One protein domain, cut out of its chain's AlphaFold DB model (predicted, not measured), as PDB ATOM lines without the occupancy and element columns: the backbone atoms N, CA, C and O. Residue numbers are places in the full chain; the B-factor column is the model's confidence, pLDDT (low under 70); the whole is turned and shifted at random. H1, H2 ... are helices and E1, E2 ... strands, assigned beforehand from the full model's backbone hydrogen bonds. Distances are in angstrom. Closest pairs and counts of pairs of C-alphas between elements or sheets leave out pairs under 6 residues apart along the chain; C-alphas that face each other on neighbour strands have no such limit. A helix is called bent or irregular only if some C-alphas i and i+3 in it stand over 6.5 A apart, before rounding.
ATOM      1  N   ALA A  93      67.030 126.776 141.931       67.75
ATOM      2  CA  ALA A  93      66.637 126.884 140.532       67.75
ATOM      3  C   ALA A  93      65.117 126.783 140.414       67.75
ATOM      4  O   ALA A  93      64.498 125.909 141.022       67.75
ATOM      5  N   SER A  94      64.516 127.675 139.625       72.56
ATOM      6  CA  SER A  94      63.080 127.622 139.339       72.56
ATOM      7  C   SER A  94      62.770 126.431 138.439       72.56
ATOM      8  O   SER A  94      63.342 126.296 137.359       72.56
ATOM      9  N   VAL A  95      61.858 125.572 138.881       71.25
ATOM     10  CA  VAL A  95      61.491 124.329 138.200       71.25
ATOM     11  C   VAL A  95      60.004 124.092 138.412       71.25
ATOM     12  O   VAL A  95      59.535 124.139 139.538       71.25
ATOM     13  N   HIS A  96      59.248 123.813 137.348       72.25
ATOM     14  CA  HIS A  96      57.873 123.302 137.458       72.25
ATOM     15  C   HIS A  96      56.926 124.086 138.403       72.25
ATOM     16  O   HIS A  96      56.104 123.484 139.087       72.25
ATOM     17  N   GLY A  97      57.029 125.421 138.446       75.50
ATOM     18  CA  GLY A  97      56.186 126.268 139.308       75.50
ATOM     19  C   GLY A  97      56.640 126.359 140.773       75.50
ATOM     20  O   GLY A  97      55.975 127.013 141.572       75.50
ATOM     21  N   GLY A  98      57.772 125.746 141.110       81.62
ATOM     22  CA  GLY A  98      58.443 125.847 142.399       81.62
ATOM     23  C   GLY A  98      59.945 126.061 142.240       81.62
ATOM     24  O   GLY A  98      60.434 126.518 141.202       81.62
ATOM     25  N   VAL A  99      60.684 125.731 143.289       83.75
ATOM     26  CA  VAL A  99      62.124 125.925 143.397       83.75
ATOM     27  C   VAL A  99      62.755 124.642 143.903       83.75
ATOM     28  O   VAL A  99      62.327 124.100 144.914       83.75
ATOM     29  N   ILE A 100      63.792 124.160 143.228       84.50
ATOM     30  CA  ILE A 100      64.644 123.125 143.808       84.50
ATOM     31  C   ILE A 100      65.701 123.807 144.661       84.50
ATOM     32  O   ILE A 100      66.410 124.674 144.153       84.50
ATOM     33  N   ALA A 101      65.795 123.422 145.930       84.44
ATOM     34  CA  ALA A 101      66.701 124.004 146.914       84.44
ATOM     35  C   ALA A 101      67.563 122.920 147.570       84.44
ATOM     36  O   ALA A 101      67.097 121.811 147.838       84.44
ATOM     37  N   LEU A 102      68.827 123.234 147.849       83.50
ATOM     38  CA  LEU A 102      69.743 122.334 148.548       83.50
ATOM     39  C   LEU A 102      70.027 122.880 149.949       83.50
ATOM     40  O   LEU A 102      70.820 123.801 150.116       83.50
ATOM     41  N   ARG A 103      69.413 122.282 150.972       81.50
ATOM     42  CA  ARG A 103      69.568 122.685 152.377       81.50
ATOM     43  C   ARG A 103      70.439 121.684 153.110       81.50
ATOM     44  O   ARG A 103      70.059 120.526 153.276       81.50
ATOM     45  N   GLY A 104      71.638 122.109 153.499       82.56
ATOM     46  CA  GLY A 104      72.614 121.245 154.157       82.56
ATOM     47  C   GLY A 104      72.937 120.002 153.322       82.56
ATOM     48  O   GLY A 104      73.703 120.061 152.364       82.56
ATOM     49  N   THR A 105      72.379 118.861 153.719       86.12
ATOM     50  CA  THR A 105      72.555 117.561 153.053       86.12
ATOM     51  C   THR A 105      71.273 117.049 152.404       86.12
ATOM     52  O   THR A 105      71.194 115.867 152.096       86.12
ATOM     53  N   CYS A 106      70.278 117.905 152.183       87.12
ATOM     54  CA  CYS A 106      68.962 117.535 151.675       87.12
ATOM     55  C   CYS A 106      68.584 118.378 150.454       87.12
ATOM     56  O   CYS A 106      68.738 119.598 150.457       87.12
ATOM     57  N   LEU A 107      68.087 117.724 149.408       85.94
ATOM     58  CA  LEU A 107      67.556 118.351 148.206       85.94
ATOM     59  C   LEU A 107      66.031 118.383 148.293       85.94
ATOM     60  O   LEU A 107      65.411 117.336 148.474       85.94
ATOM     61  N   TRP A 108      65.450 119.560 148.114       87.00
ATOM     62  CA  TRP A 108      64.028 119.833 148.278       87.00
ATOM     63  C   TRP A 108      63.426 120.405 147.004       87.00
ATOM     64  O   TRP A 108      64.103 121.112 146.263       87.00
ATOM     65  N   PHE A 109      62.146 120.132 146.779       84.94
ATOM     66  CA  PHE A 109      61.289 120.894 145.880       84.94
ATOM     67  C   PHE A 109      60.328 121.739 146.710       84.94
ATOM     68  O   PHE A 109      59.575 121.202 147.517       84.94
ATOM     69  N   GLU A 110      60.357 123.050 146.525       84.50
ATOM     70  CA  GLU A 110      59.721 124.018 147.408       84.50
ATOM     71  C   GLU A 110      58.821 124.980 146.647       84.50
ATOM     72  O   GLU A 110      59.072 125.367 145.506       84.50
ATOM     73  N   THR A 111      57.779 125.422 147.328       81.94
ATOM     74  CA  THR A 111      56.886 126.497 146.906       81.94
ATOM     75  C   THR A 111      56.635 127.416 148.096       81.94
ATOM     76  O   THR A 111      57.079 127.150 149.210       81.94
ATOM     77  N   SER A 112      55.858 128.479 147.900       78.56
ATOM     78  CA  SER A 112      55.407 129.320 149.014       78.56
ATOM     79  C   SER A 112      54.431 128.619 149.969       78.56
ATOM     80  O   SER A 112      54.135 129.170 151.028       78.56
ATOM     81  N   ARG A 113      53.897 127.444 149.601       80.00
ATOM     82  CA  ARG A 113      52.845 126.741 150.352       80.00
ATOM     83  C   ARG A 113      53.294 125.399 150.930       80.00
ATOM     84  O   ARG A 113      52.751 124.990 151.948       80.00
ATOM     85  N   ALA A 114      54.227 124.712 150.280       82.62
ATOM     86  CA  ALA A 114      54.598 123.329 150.578       82.62
ATOM     87  C   ALA A 114      56.033 123.005 150.138       82.62
ATOM     88  O   ALA A 114      56.576 123.667 149.247       82.62
ATOM     89  N   ALA A 115      56.602 121.943 150.712       84.62
ATOM     90  CA  ALA A 115      57.914 121.418 150.352       84.62
ATOM     91  C   ALA A 115      57.908 119.883 150.273       84.62
ATOM     92  O   ALA A 115      57.146 119.208 150.957       84.62
ATOM     93  N   LEU A 116      58.774 119.325 149.430       84.94
ATOM     94  CA  LEU A 116      58.920 117.888 149.233       84.94
ATOM     95  C   LEU A 116      60.402 117.507 149.214       84.94
ATOM     96  O   LEU A 116      61.165 118.024 148.396       84.94
ATOM     97  N   LEU A 117      60.811 116.582 150.083       85.75
ATOM     98  CA  LEU A 117      62.172 116.053 150.079       85.75
ATOM     99  C   LEU A 117      62.383 115.145 148.858       85.75
ATOM    100  O   LEU A 117      61.633 114.199 148.630       85.75
ATOM    101  N   LEU A 118      63.437 115.412 148.088       85.00
ATOM    102  CA  LEU A 118      63.794 114.668 146.874       85.00
ATOM    103  C   LEU A 118      64.956 113.704 147.105       85.00
ATOM    104  O   LEU A 118      65.005 112.599 146.565       85.00
ATOM    105  N   ALA A 119      65.946 114.143 147.876       86.88
ATOM    106  CA  ALA A 119      67.134 113.358 148.157       86.88
ATOM    107  C   ALA A 119      67.793 113.832 149.445       86.88
ATOM    108  O   ALA A 119      67.689 114.999 149.812       86.88
ATOM    109  N   HIS A 120      68.524 112.945 150.105       88.00
ATOM    110  CA  HIS A 120      69.333 113.307 151.259       88.00
ATOM    111  C   HIS A 120      70.663 112.559 151.247       88.00
ATOM    112  O   HIS A 120      70.770 111.426 150.773       88.00
ATOM    113  N   ALA A 121      71.689 113.207 151.778       87.44
ATOM    114  CA  ALA A 121      72.980 112.618 152.052       87.44
ATOM    115  C   ALA A 121      73.112 112.297 153.541       87.44
ATOM    116  O   ALA A 121      72.737 113.094 154.399       87.44
ATOM    117  N   TYR A 122      73.681 111.138 153.845       85.31
ATOM    118  CA  TYR A 122      73.861 110.647 155.207       85.31
ATOM    119  C   TYR A 122      75.210 109.945 155.363       85.31
ATOM    120  O   TYR A 122      75.808 109.482 154.390       85.31
ATOM    121  N   VAL A 123      75.698 109.856 156.602       84.00
ATOM    122  CA  VAL A 123      76.898 109.074 156.919       84.00
ATOM    123  C   VAL A 123      76.508 107.614 157.098       84.00
ATOM    124  O   VAL A 123      75.657 107.287 157.925       84.00
ATOM    125  N   ASP A 124      77.159 106.727 156.355       75.75
ATOM    126  CA  ASP A 124      76.956 105.291 156.484       75.75
ATOM    127  C   ASP A 124      77.529 104.785 157.821       75.75
ATOM    128  O   ASP A 124      78.746 104.668 158.024       75.75
ATOM    129  N   ALA A 125      76.628 104.467 158.752       67.00
ATOM    130  CA  ALA A 125      76.969 103.960 160.075       67.00
ATOM    131  C   ALA A 125      77.724 102.617 160.023       67.00
ATOM    132  O   ALA A 125      78.548 102.339 160.901       67.00
ATOM    133  N   CYS A 126      77.504 101.800 158.986       62.78
ATOM    134  CA  CYS A 126      78.168 100.509 158.814       62.78
ATOM    135  C   CYS A 126      79.642 100.669 158.410       62.78
ATOM    136  O   CYS A 126      80.464  99.787 158.672       62.78
ATOM    137  N   HIS A 127      80.009 101.800 157.804       54.22
ATOM    138  CA  HIS A 127      81.369 102.071 157.334       54.22
ATOM    139  C   HIS A 127      82.235 102.863 158.316       54.22
ATOM    140  O   HIS A 127      83.458 102.693 158.303       54.22
ATOM    141  N   ARG A 128      81.629 103.598 159.259       50.94
ATOM    142  CA  ARG A 128      82.352 104.230 160.382       50.94
ATOM    143  C   ARG A 128      83.239 103.257 161.165       50.94
ATOM    144  O   ARG A 128      84.296 103.646 161.649       50.94
ATOM    145  N   ARG A 129      82.841 101.983 161.266       50.41
ATOM    146  CA  ARG A 129      83.528 100.983 162.103       50.41
ATOM    147  C   ARG A 129      84.819 100.404 161.513       50.41
ATOM    148  O   ARG A 129      85.552  99.767 162.258       50.41
ATOM    149  N   ARG A 130      85.108 100.569 160.212       54.94
ATOM    150  CA  ARG A 130      86.227  99.849 159.557       54.94
ATOM    151  C   ARG A 130      87.455 100.689 159.201       54.94
ATOM    152  O   ARG A 130      88.510 100.098 159.010       54.94
ATOM    153  N   ALA A 131      87.349 102.015 159.088       57.50
ATOM    154  CA  ALA A 131      88.439 102.809 158.498       57.50
ATOM    155  C   ALA A 131      88.675 104.202 159.109       57.50
ATOM    156  O   ALA A 131      89.499 104.946 158.585       57.50
ATOM    157  N   GLY A 132      87.958 104.591 160.172       59.53
ATOM    158  CA  GLY A 132      88.126 105.917 160.795       59.53
ATOM    159  C   GLY A 132      87.813 107.103 159.869       59.53
ATOM    160  O   GLY A 132      88.189 108.231 160.168       59.53
ATOM    161  N   LYS A 133      87.144 106.857 158.736       63.25
ATOM    162  CA  LYS A 133      86.726 107.870 157.763       63.25
ATOM    163  C   LYS A 133      85.217 107.794 157.579       63.25
ATOM    164  O   LYS A 133      84.681 106.711 157.335       63.25
ATOM    165  N   ASP A 134      84.551 108.939 157.681       71.56
ATOM    166  CA  ASP A 134      83.128 109.061 157.379       71.56
ATOM    167  C   ASP A 134      82.910 108.836 155.879       71.56
ATOM    168  O   ASP A 134      83.406 109.591 155.041       71.56
ATOM    169  N   ARG A 135      82.166 107.782 155.534       78.12
ATOM    170  CA  ARG A 135      81.693 107.552 154.168       78.12
ATOM    171  C   ARG A 135      80.274 108.086 154.058       78.12
ATOM    172  O   ARG A 135      79.388 107.647 154.787       78.12
ATOM    173  N   TRP A 136      80.086 109.035 153.155       82.44
ATOM    174  CA  TRP A 136      78.798 109.655 152.890       82.44
ATOM    175  C   TRP A 136      78.112 108.973 151.715       82.44
ATOM    176  O   TRP A 136      78.745 108.721 150.692       82.44
ATOM    177  N   SER A 137      76.819 108.724 151.847       82.19
ATOM    178  CA  SER A 137      75.964 108.153 150.809       82.19
ATOM    179  C   SER A 137      74.842 109.128 150.487       82.19
ATOM    180  O   SER A 137      74.434 109.899 151.351       82.19
ATOM    181  N   VAL A 138      74.354 109.098 149.248       83.00
ATOM    182  CA  VAL A 138      73.177 109.856 148.806       83.00
ATOM    183  C   VAL A 138      72.060 108.863 148.526       83.00
ATOM    184  O   VAL A 138      72.280 107.887 147.810       83.00
ATOM    185  N   SER A 139      70.874 109.123 149.067       83.19
ATOM    186  CA  SER A 139      69.652 108.402 148.720       83.19
ATOM    187  C   SER A 139      68.643 109.351 148.104       83.19
ATOM    188  O   SER A 139      68.417 110.449 148.612       83.19
ATOM    189  N   LEU A 140      67.993 108.883 147.043       83.25
ATOM    190  CA  LEU A 140      66.725 109.437 146.591       83.25
ATOM    191  C   LEU A 140      65.619 109.036 147.558       83.25
ATOM    192  O   LEU A 140      65.645 107.932 148.116       83.25
ATOM    193  N   THR A 141      64.652 109.922 147.730       82.88
ATOM    194  CA  THR A 141      63.379 109.576 148.349       82.88
ATOM    195  C   THR A 141      62.523 108.771 147.363       82.88
ATOM    196  O   THR A 141      62.810 108.732 146.161       82.88
ATOM    197  N   GLU A 142      61.503 108.072 147.856       75.31
ATOM    198  CA  GLU A 142      60.623 107.264 146.995       75.31
ATOM    199  C   GLU A 142      59.872 108.153 145.989       75.31
ATOM    200  O   GLU A 142      59.658 107.777 144.838       75.31
ATOM    201  N   GLU A 143      59.588 109.385 146.393       74.62
ATOM    202  CA  GLU A 143      58.958 110.446 145.624       74.62
ATOM    203  C   GLU A 143      59.782 110.833 144.395       74.62
ATOM    204  O   GLU A 143      59.261 110.906 143.278       74.62
ATOM    205  N   ALA A 144      61.090 111.030 144.577       77.69
ATOM    206  CA  ALA A 144      61.994 111.324 143.474       77.69
ATOM    207  C   ALA A 144      62.168 110.112 142.547       77.69
ATOM    208  O   ALA A 144      62.133 110.268 141.326       77.69
ATOM    209  N   LYS A 145      62.306 108.898 143.101       77.25
ATOM    210  CA  LYS A 145      62.431 107.660 142.306       77.25
ATOM    211  C   LYS A 145      61.211 107.425 141.418       77.25
ATOM    212  O   LYS A 145      61.365 107.114 140.236       77.25
ATOM    213  N   ALA A 146      60.011 107.613 141.965       72.38
ATOM    214  CA  ALA A 146      58.756 107.438 141.246       72.38
ATOM    215  C   ALA A 146      58.665 108.342 140.011       72.38
ATOM    216  O   ALA A 146      58.263 107.893 138.936       72.38
ATOM    217  N   TYR A 147      59.089 109.601 140.129       74.25
ATOM    218  CA  TYR A 147      59.143 110.494 138.977       74.25
ATOM    219  C   TYR A 147      60.055 109.964 137.870       74.25
ATOM    220  O   TYR A 147      59.635 109.929 136.715       74.25
ATOM    221  N   PHE A 148      61.271 109.518 138.199       72.56
ATOM    222  CA  PHE A 148      62.198 109.003 137.184       72.56
ATOM    223  C   PHE A 148      61.641 107.779 136.467       72.56
ATOM    224  O   PHE A 148      61.714 107.716 135.240       72.56
ATOM    225  N   PHE A 149      61.015 106.869 137.216       71.00
ATOM    226  CA  PHE A 149      60.356 105.693 136.657       71.00
ATOM    227  C   PHE A 149      59.250 106.065 135.653       71.00
ATOM    228  O   PHE A 149      59.167 105.480 134.575       71.00
ATOM    229  N   HIS A 150      58.420 107.065 135.971       65.25
ATOM    230  CA  HIS A 150      57.284 107.460 135.129       65.25
ATOM    231  C   HIS A 150      57.636 108.425 133.989       65.25
ATOM    232  O   HIS A 150      56.978 108.403 132.952       65.25
ATOM    233  N   ALA A 151      58.675 109.246 134.135       64.81
ATOM    234  CA  ALA A 151      59.095 110.215 133.120       64.81
ATOM    235  C   ALA A 151      59.856 109.581 131.935       64.81
ATOM    236  O   ALA A 151      60.364 110.302 131.075       64.81
ATOM    237  N   GLY A 152      59.976 108.246 131.887       54.44
ATOM    238  CA  GLY A 152      60.765 107.533 130.875       54.44
ATOM    239  C   GLY A 152      62.272 107.785 130.996       54.44
ATOM    240  O   GLY A 152      63.027 107.496 130.067       54.44
ATOM    241  N   GLY A 153      62.709 108.350 132.124       57.31
ATOM    242  CA  GLY A 153      64.114 108.534 132.443       57.31
ATOM    243  C   GLY A 153      64.709 107.246 132.995       57.31
ATOM    244  O   GLY A 153      64.035 106.439 133.630       57.31
ATOM    245  N   SER A 154      66.005 107.046 132.785       57.78
ATOM    246  CA  SER A 154      66.745 106.103 133.619       57.78
ATOM    247  C   SER A 154      66.836 106.709 135.016       57.78
ATOM    248  O   SER A 154      67.201 107.883 135.129       57.78
ATOM    249  N   GLU A 155      66.525 105.938 136.066       62.16
ATOM    250  CA  GLU A 155      66.901 106.333 137.425       62.16
ATOM    251  C   GLU A 155      68.381 106.736 137.365       62.16
ATOM    252  O   GLU A 155      69.190 105.951 136.847       62.16
ATOM    253  N   PRO A 156      68.746 107.970 137.771       56.97
ATOM    254  CA  PRO A 156      70.145 108.355 137.779       56.97
ATOM    255  C   PRO A 156      70.838 107.298 138.613       56.97
ATOM    256  O   PRO A 156      70.415 107.073 139.747       56.97
ATOM    257  N   ALA A 157      71.802 106.592 138.003       53.41
ATOM    258  CA  ALA A 157      72.427 105.436 138.625       53.41
ATOM    259  C   ALA A 157      72.699 105.811 140.075       53.41
ATOM    260  O   ALA A 157      73.405 106.799 140.307       53.41
ATOM    261  N   GLN A 158      72.068 105.094 141.017       51.97
ATOM    262  CA  GLN A 158      72.384 105.192 142.434       51.97
ATOM    263  C   GLN A 158      73.814 104.703 142.550       51.97
ATOM    264  O   GLN A 158      74.106 103.573 142.943       51.97
ATOM    265  N   SER A 159      74.751 105.538 142.138       42.12
ATOM    266  CA  SER A 159      76.101 105.370 142.530       42.12
ATOM    267  C   SER A 159      76.015 105.649 144.019       42.12
ATOM    268  O   SER A 159      76.026 106.780 144.496       42.12
ATOM    269  N   SER A 160      76.000 104.565 144.779       46.25
ATOM    270  CA  SER A 160      76.641 104.450 146.080       46.25
ATOM    271  C   SER A 160      78.142 104.804 145.984       46.25
ATOM    272  O   SER A 160      78.997 104.195 146.635       46.25
ATOM    273  N   THR A 161      78.487 105.805 145.157       46.94
ATOM    274  CA  THR A 161      79.696 106.603 145.179       46.94
ATOM    275  C   THR A 161      79.710 107.221 146.548       46.94
ATOM    276  O   THR A 161      79.165 108.298 146.777       46.94
ATOM    277  N   GLY A 162      80.279 106.456 147.473       55.47
ATOM    278  CA  GLY A 162      80.604 106.938 148.785       55.47
ATOM    279  C   GLY A 162      81.422 108.192 148.579       55.47
ATOM    280  O   GLY A 162      82.536 108.112 148.062       55.47
ATOM    281  N   ALA A 163      80.868 109.342 148.924       60.03
ATOM    282  CA  ALA A 163      81.670 110.535 148.994       60.03
ATOM    283  C   ALA A 163      82.562 110.390 150.230       60.03
ATOM    284  O   ALA A 163      82.098 110.062 151.324       60.03
ATOM    285  N   GLY A 164      83.866 110.605 150.054       71.25
ATOM    286  CA  GLY A 164      84.823 110.581 151.165       71.25
ATOM    287  C   GLY A 164      84.682 111.773 152.118       71.25
ATOM    288  O   GLY A 164      85.427 111.861 153.087       71.25
ATOM    289  N   SER A 165      83.774 112.708 151.824       80.75
ATOM    290  CA  SER A 165      83.519 113.917 152.602       80.75
ATOM    291  C   SER A 165      82.086 114.417 152.404       80.75
ATOM    292  O   SER A 165      81.432 114.101 151.404       80.75
ATOM    293  N   ARG A 166      81.627 115.259 153.338       83.06
ATOM    294  CA  ARG A 166      80.340 115.966 153.261       83.06
ATOM    295  C   ARG A 166      80.223 116.784 151.971       83.06
ATOM    296  O   ARG A 166      79.231 116.664 151.263       83.06
ATOM    297  N   ASP A 167      81.265 117.537 151.619       83.19
ATOM    298  CA  ASP A 167      81.286 118.371 150.409       83.19
ATOM    299  C   ASP A 167      81.136 117.547 149.129       83.19
ATOM    300  O   ASP A 167      80.472 117.969 148.183       83.19
ATOM    301  N   GLY A 168      81.729 116.349 149.094       82.06
ATOM    302  CA  GLY A 168      81.552 115.424 147.979       82.06
ATOM    303  C   GLY A 168      80.096 114.974 147.837       82.06
ATOM    304  O   GLY A 168      79.584 114.914 146.724       82.06
ATOM    305  N   ALA A 169      79.407 114.726 148.953       83.56
ATOM    306  CA  ALA A 169      78.000 114.339 148.943       83.56
ATOM    307  C   ALA A 169      77.089 115.492 148.491       83.56
ATOM    308  O   ALA A 169      76.195 115.289 147.671       83.56
ATOM    309  N   VAL A 170      77.372 116.716 148.945       85.00
ATOM    310  CA  VAL A 170      76.682 117.939 148.502       85.00
ATOM    311  C   VAL A 170      76.875 118.165 146.998       85.00
ATOM    312  O   VAL A 170      75.911 118.463 146.295       85.00
ATOM    313  N   LYS A 171      78.087 117.964 146.461       84.75
ATOM    314  CA  LYS A 171      78.336 118.026 145.007       84.75
ATOM    315  C   LYS A 171      77.531 116.977 144.237       84.75
ATOM    316  O   LYS A 171      76.987 117.291 143.180       84.75
ATOM    317  N   SER A 172      77.413 115.759 144.765       83.50
ATOM    318  CA  SER A 172      76.575 114.713 144.165       83.50
ATOM    319  C   SER A 172      75.092 115.096 144.147       83.50
ATOM    320  O   SER A 172      74.437 114.900 143.126       83.50
ATOM    321  N   LEU A 173      74.574 115.701 145.222       84.75
ATOM    322  CA  LEU A 173      73.200 116.222 145.266       84.75
ATOM    323  C   LEU A 173      72.969 117.339 144.239       84.75
ATOM    324  O   LEU A 173      71.936 117.352 143.576       84.75
ATOM    325  N   ARG A 174      73.941 118.239 144.042       84.06
ATOM    326  CA  ARG A 174      73.855 119.266 142.987       84.06
ATOM    327  C   ARG A 174      73.809 118.660 141.592       84.06
ATOM    328  O   ARG A 174      72.948 119.016 140.797       84.06
ATOM    329  N   ARG A 175      74.685 117.692 141.315       81.62
ATOM    330  CA  ARG A 175      74.691 116.984 140.030       81.62
ATOM    331  C   ARG A 175      73.367 116.261 139.779       81.62
ATOM    332  O   ARG A 175      72.887 116.240 138.650       81.62
ATOM    333  N   LEU A 176      72.780 115.670 140.819       80.12
ATOM    334  CA  LEU A 176      71.453 115.070 140.739       80.12
ATOM    335  C   LEU A 176      70.392 116.122 140.371       80.12
ATOM    336  O   LEU A 176      69.603 115.878 139.465       80.12
ATOM    337  N   ALA A 177      70.399 117.292 141.014       79.25
ATOM    338  CA  ALA A 177      69.494 118.393 140.676       79.25
ATOM    339  C   ALA A 177      69.604 118.814 139.197       79.25
ATOM    340  O   ALA A 177      68.603 118.893 138.482       79.25
ATOM    341  N   GLU A 178      70.834 118.987 138.714       78.50
ATOM    342  CA  GLU A 178      71.133 119.383 137.337       78.50
ATOM    343  C   GLU A 178      70.695 118.340 136.306       78.50
ATOM    344  O   GLU A 178      70.023 118.669 135.331       78.50
ATOM    345  N   VAL A 179      71.065 117.074 136.506       75.00
ATOM    346  CA  VAL A 179      70.822 116.008 135.523       75.00
ATOM    347  C   VAL A 179      69.367 115.564 135.544       75.00
ATOM    348  O   VAL A 179      68.747 115.374 134.498       75.00
ATOM    349  N   ALA A 180      68.831 115.371 136.742       71.12
ATOM    350  CA  ALA A 180      67.591 114.647 136.936       71.12
ATOM    351  C   ALA A 180      66.383 115.596 136.892       71.12
ATOM    352  O   ALA A 180      65.347 115.268 136.313       71.12
ATOM    353  N   PHE A 181      66.549 116.816 137.402       71.31
ATOM    354  CA  PHE A 181      65.494 117.828 137.414       71.31
ATOM    355  C   PHE A 181      65.748 118.996 136.451       71.31
ATOM    356  O   PHE A 181      64.949 119.928 136.404       71.31
ATOM    357  N   ARG A 182      66.829 118.941 135.652       73.19
ATOM    358  CA  ARG A 182      67.215 119.990 134.685       73.19
ATOM    359  C   ARG A 182      67.349 121.368 135.338       73.19
ATOM    360  O   ARG A 182      66.997 122.385 134.746       73.19
TER     361      ARG A 182
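What this domain is: This is residues 93 to 182 of the 190 residues of an uncharacterized protein of Azospirillum brasilense (UniProt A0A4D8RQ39). A five-stranded antiparallel sheet, curled like part of a barrel, has the long helix H3 packed in its hollow, with C-alphas of all five strands near the helix. The shorter helix H2 stands up from the same face, only just over E4, and the small helix H1 lies beyond one end of E4 and E5, in the link between them. The printed part has 90 residues, with five named strands and three named helices in the order E1 E2 E3 E4 H1 E5 H2 H3; the sheet runs E1 E2 E3 E4 E5. The class is mixed, helices and strands, in two layers with H3 on one face of the sheet. The whole is compact, with a radius of gyration of the C-alphas of 13.8 A, yet elongated, spanning 44 by 28 by 18 A.

Where its parts are: E1, residues 93 to 95, begins at C-alpha 93 at (66.637, 126.884, 140.532). E2 is residues 98 to 103, 15.3 A long, and E3 is residues 106 to 110, 12.1 A long. E4, residues 115 to 123, is 23.6 A long and bends by 59 degrees at residue 118. H1, residues 125 to 131, is only just irregular: C-alphas 128 and 131 are 6.53 A apart. E5 is residues 136 to 140, 13.6 A long, and H2 is residues 142 to 150, 12.3 A long. H3, residues 166 to 181, is 21.8 A long and ends at C-alpha 181 at (65.494, 117.828, 137.414).

How they stand to each other: E1 to E4 form a meander, each strand the antiparallel neighbour of the one before. N 95 and O 98 are 2.9 A apart between E1 and E2, N 101 and O 108 2.9 A between E2 and E3, N 109 and O 116 2.8 A between E3 and E4, and N 122 and O 137 2.9 A between E4 and E5, each within hydrogen-bond range. H3 is on the sheet; its closest C-alphas to E5 are those of Ala 169 and Trp 136, 6.2 A apart, and to E2 those of Ala 177 and Ile 100, 7.5 A apart. H2 is on the same face, at a height over the sheet of 9.5 A, and stands up from it at 75 degrees; its closest C-alphas to E4 are those of Ala 144 and Leu 118, 5.1 A apart. H2 and H3 are close but not clearly touching, the C-alphas of Phe 148 and Ala 180 being 7.8 A apart. H1 is not on the sheet and is apart from H2 and H3. Every O i to N i+4 pair is within hydrogen-bond range in H2 and H3; H1 has 0 of 3 such pairs and 1 of 4 O i to N i+3 pairs.

The domain as a whole: The C-alphas farthest apart are those of Gly 97 and Arg 130, 44.8 A. The printed part has no cut. The link from H2 to H3, residues 151 to 165, is long; the other links are tight. The mean pLDDT of the printed part is 74.2, and residue 93, residues 125 to 133 and residues 150 to 163 are under 70.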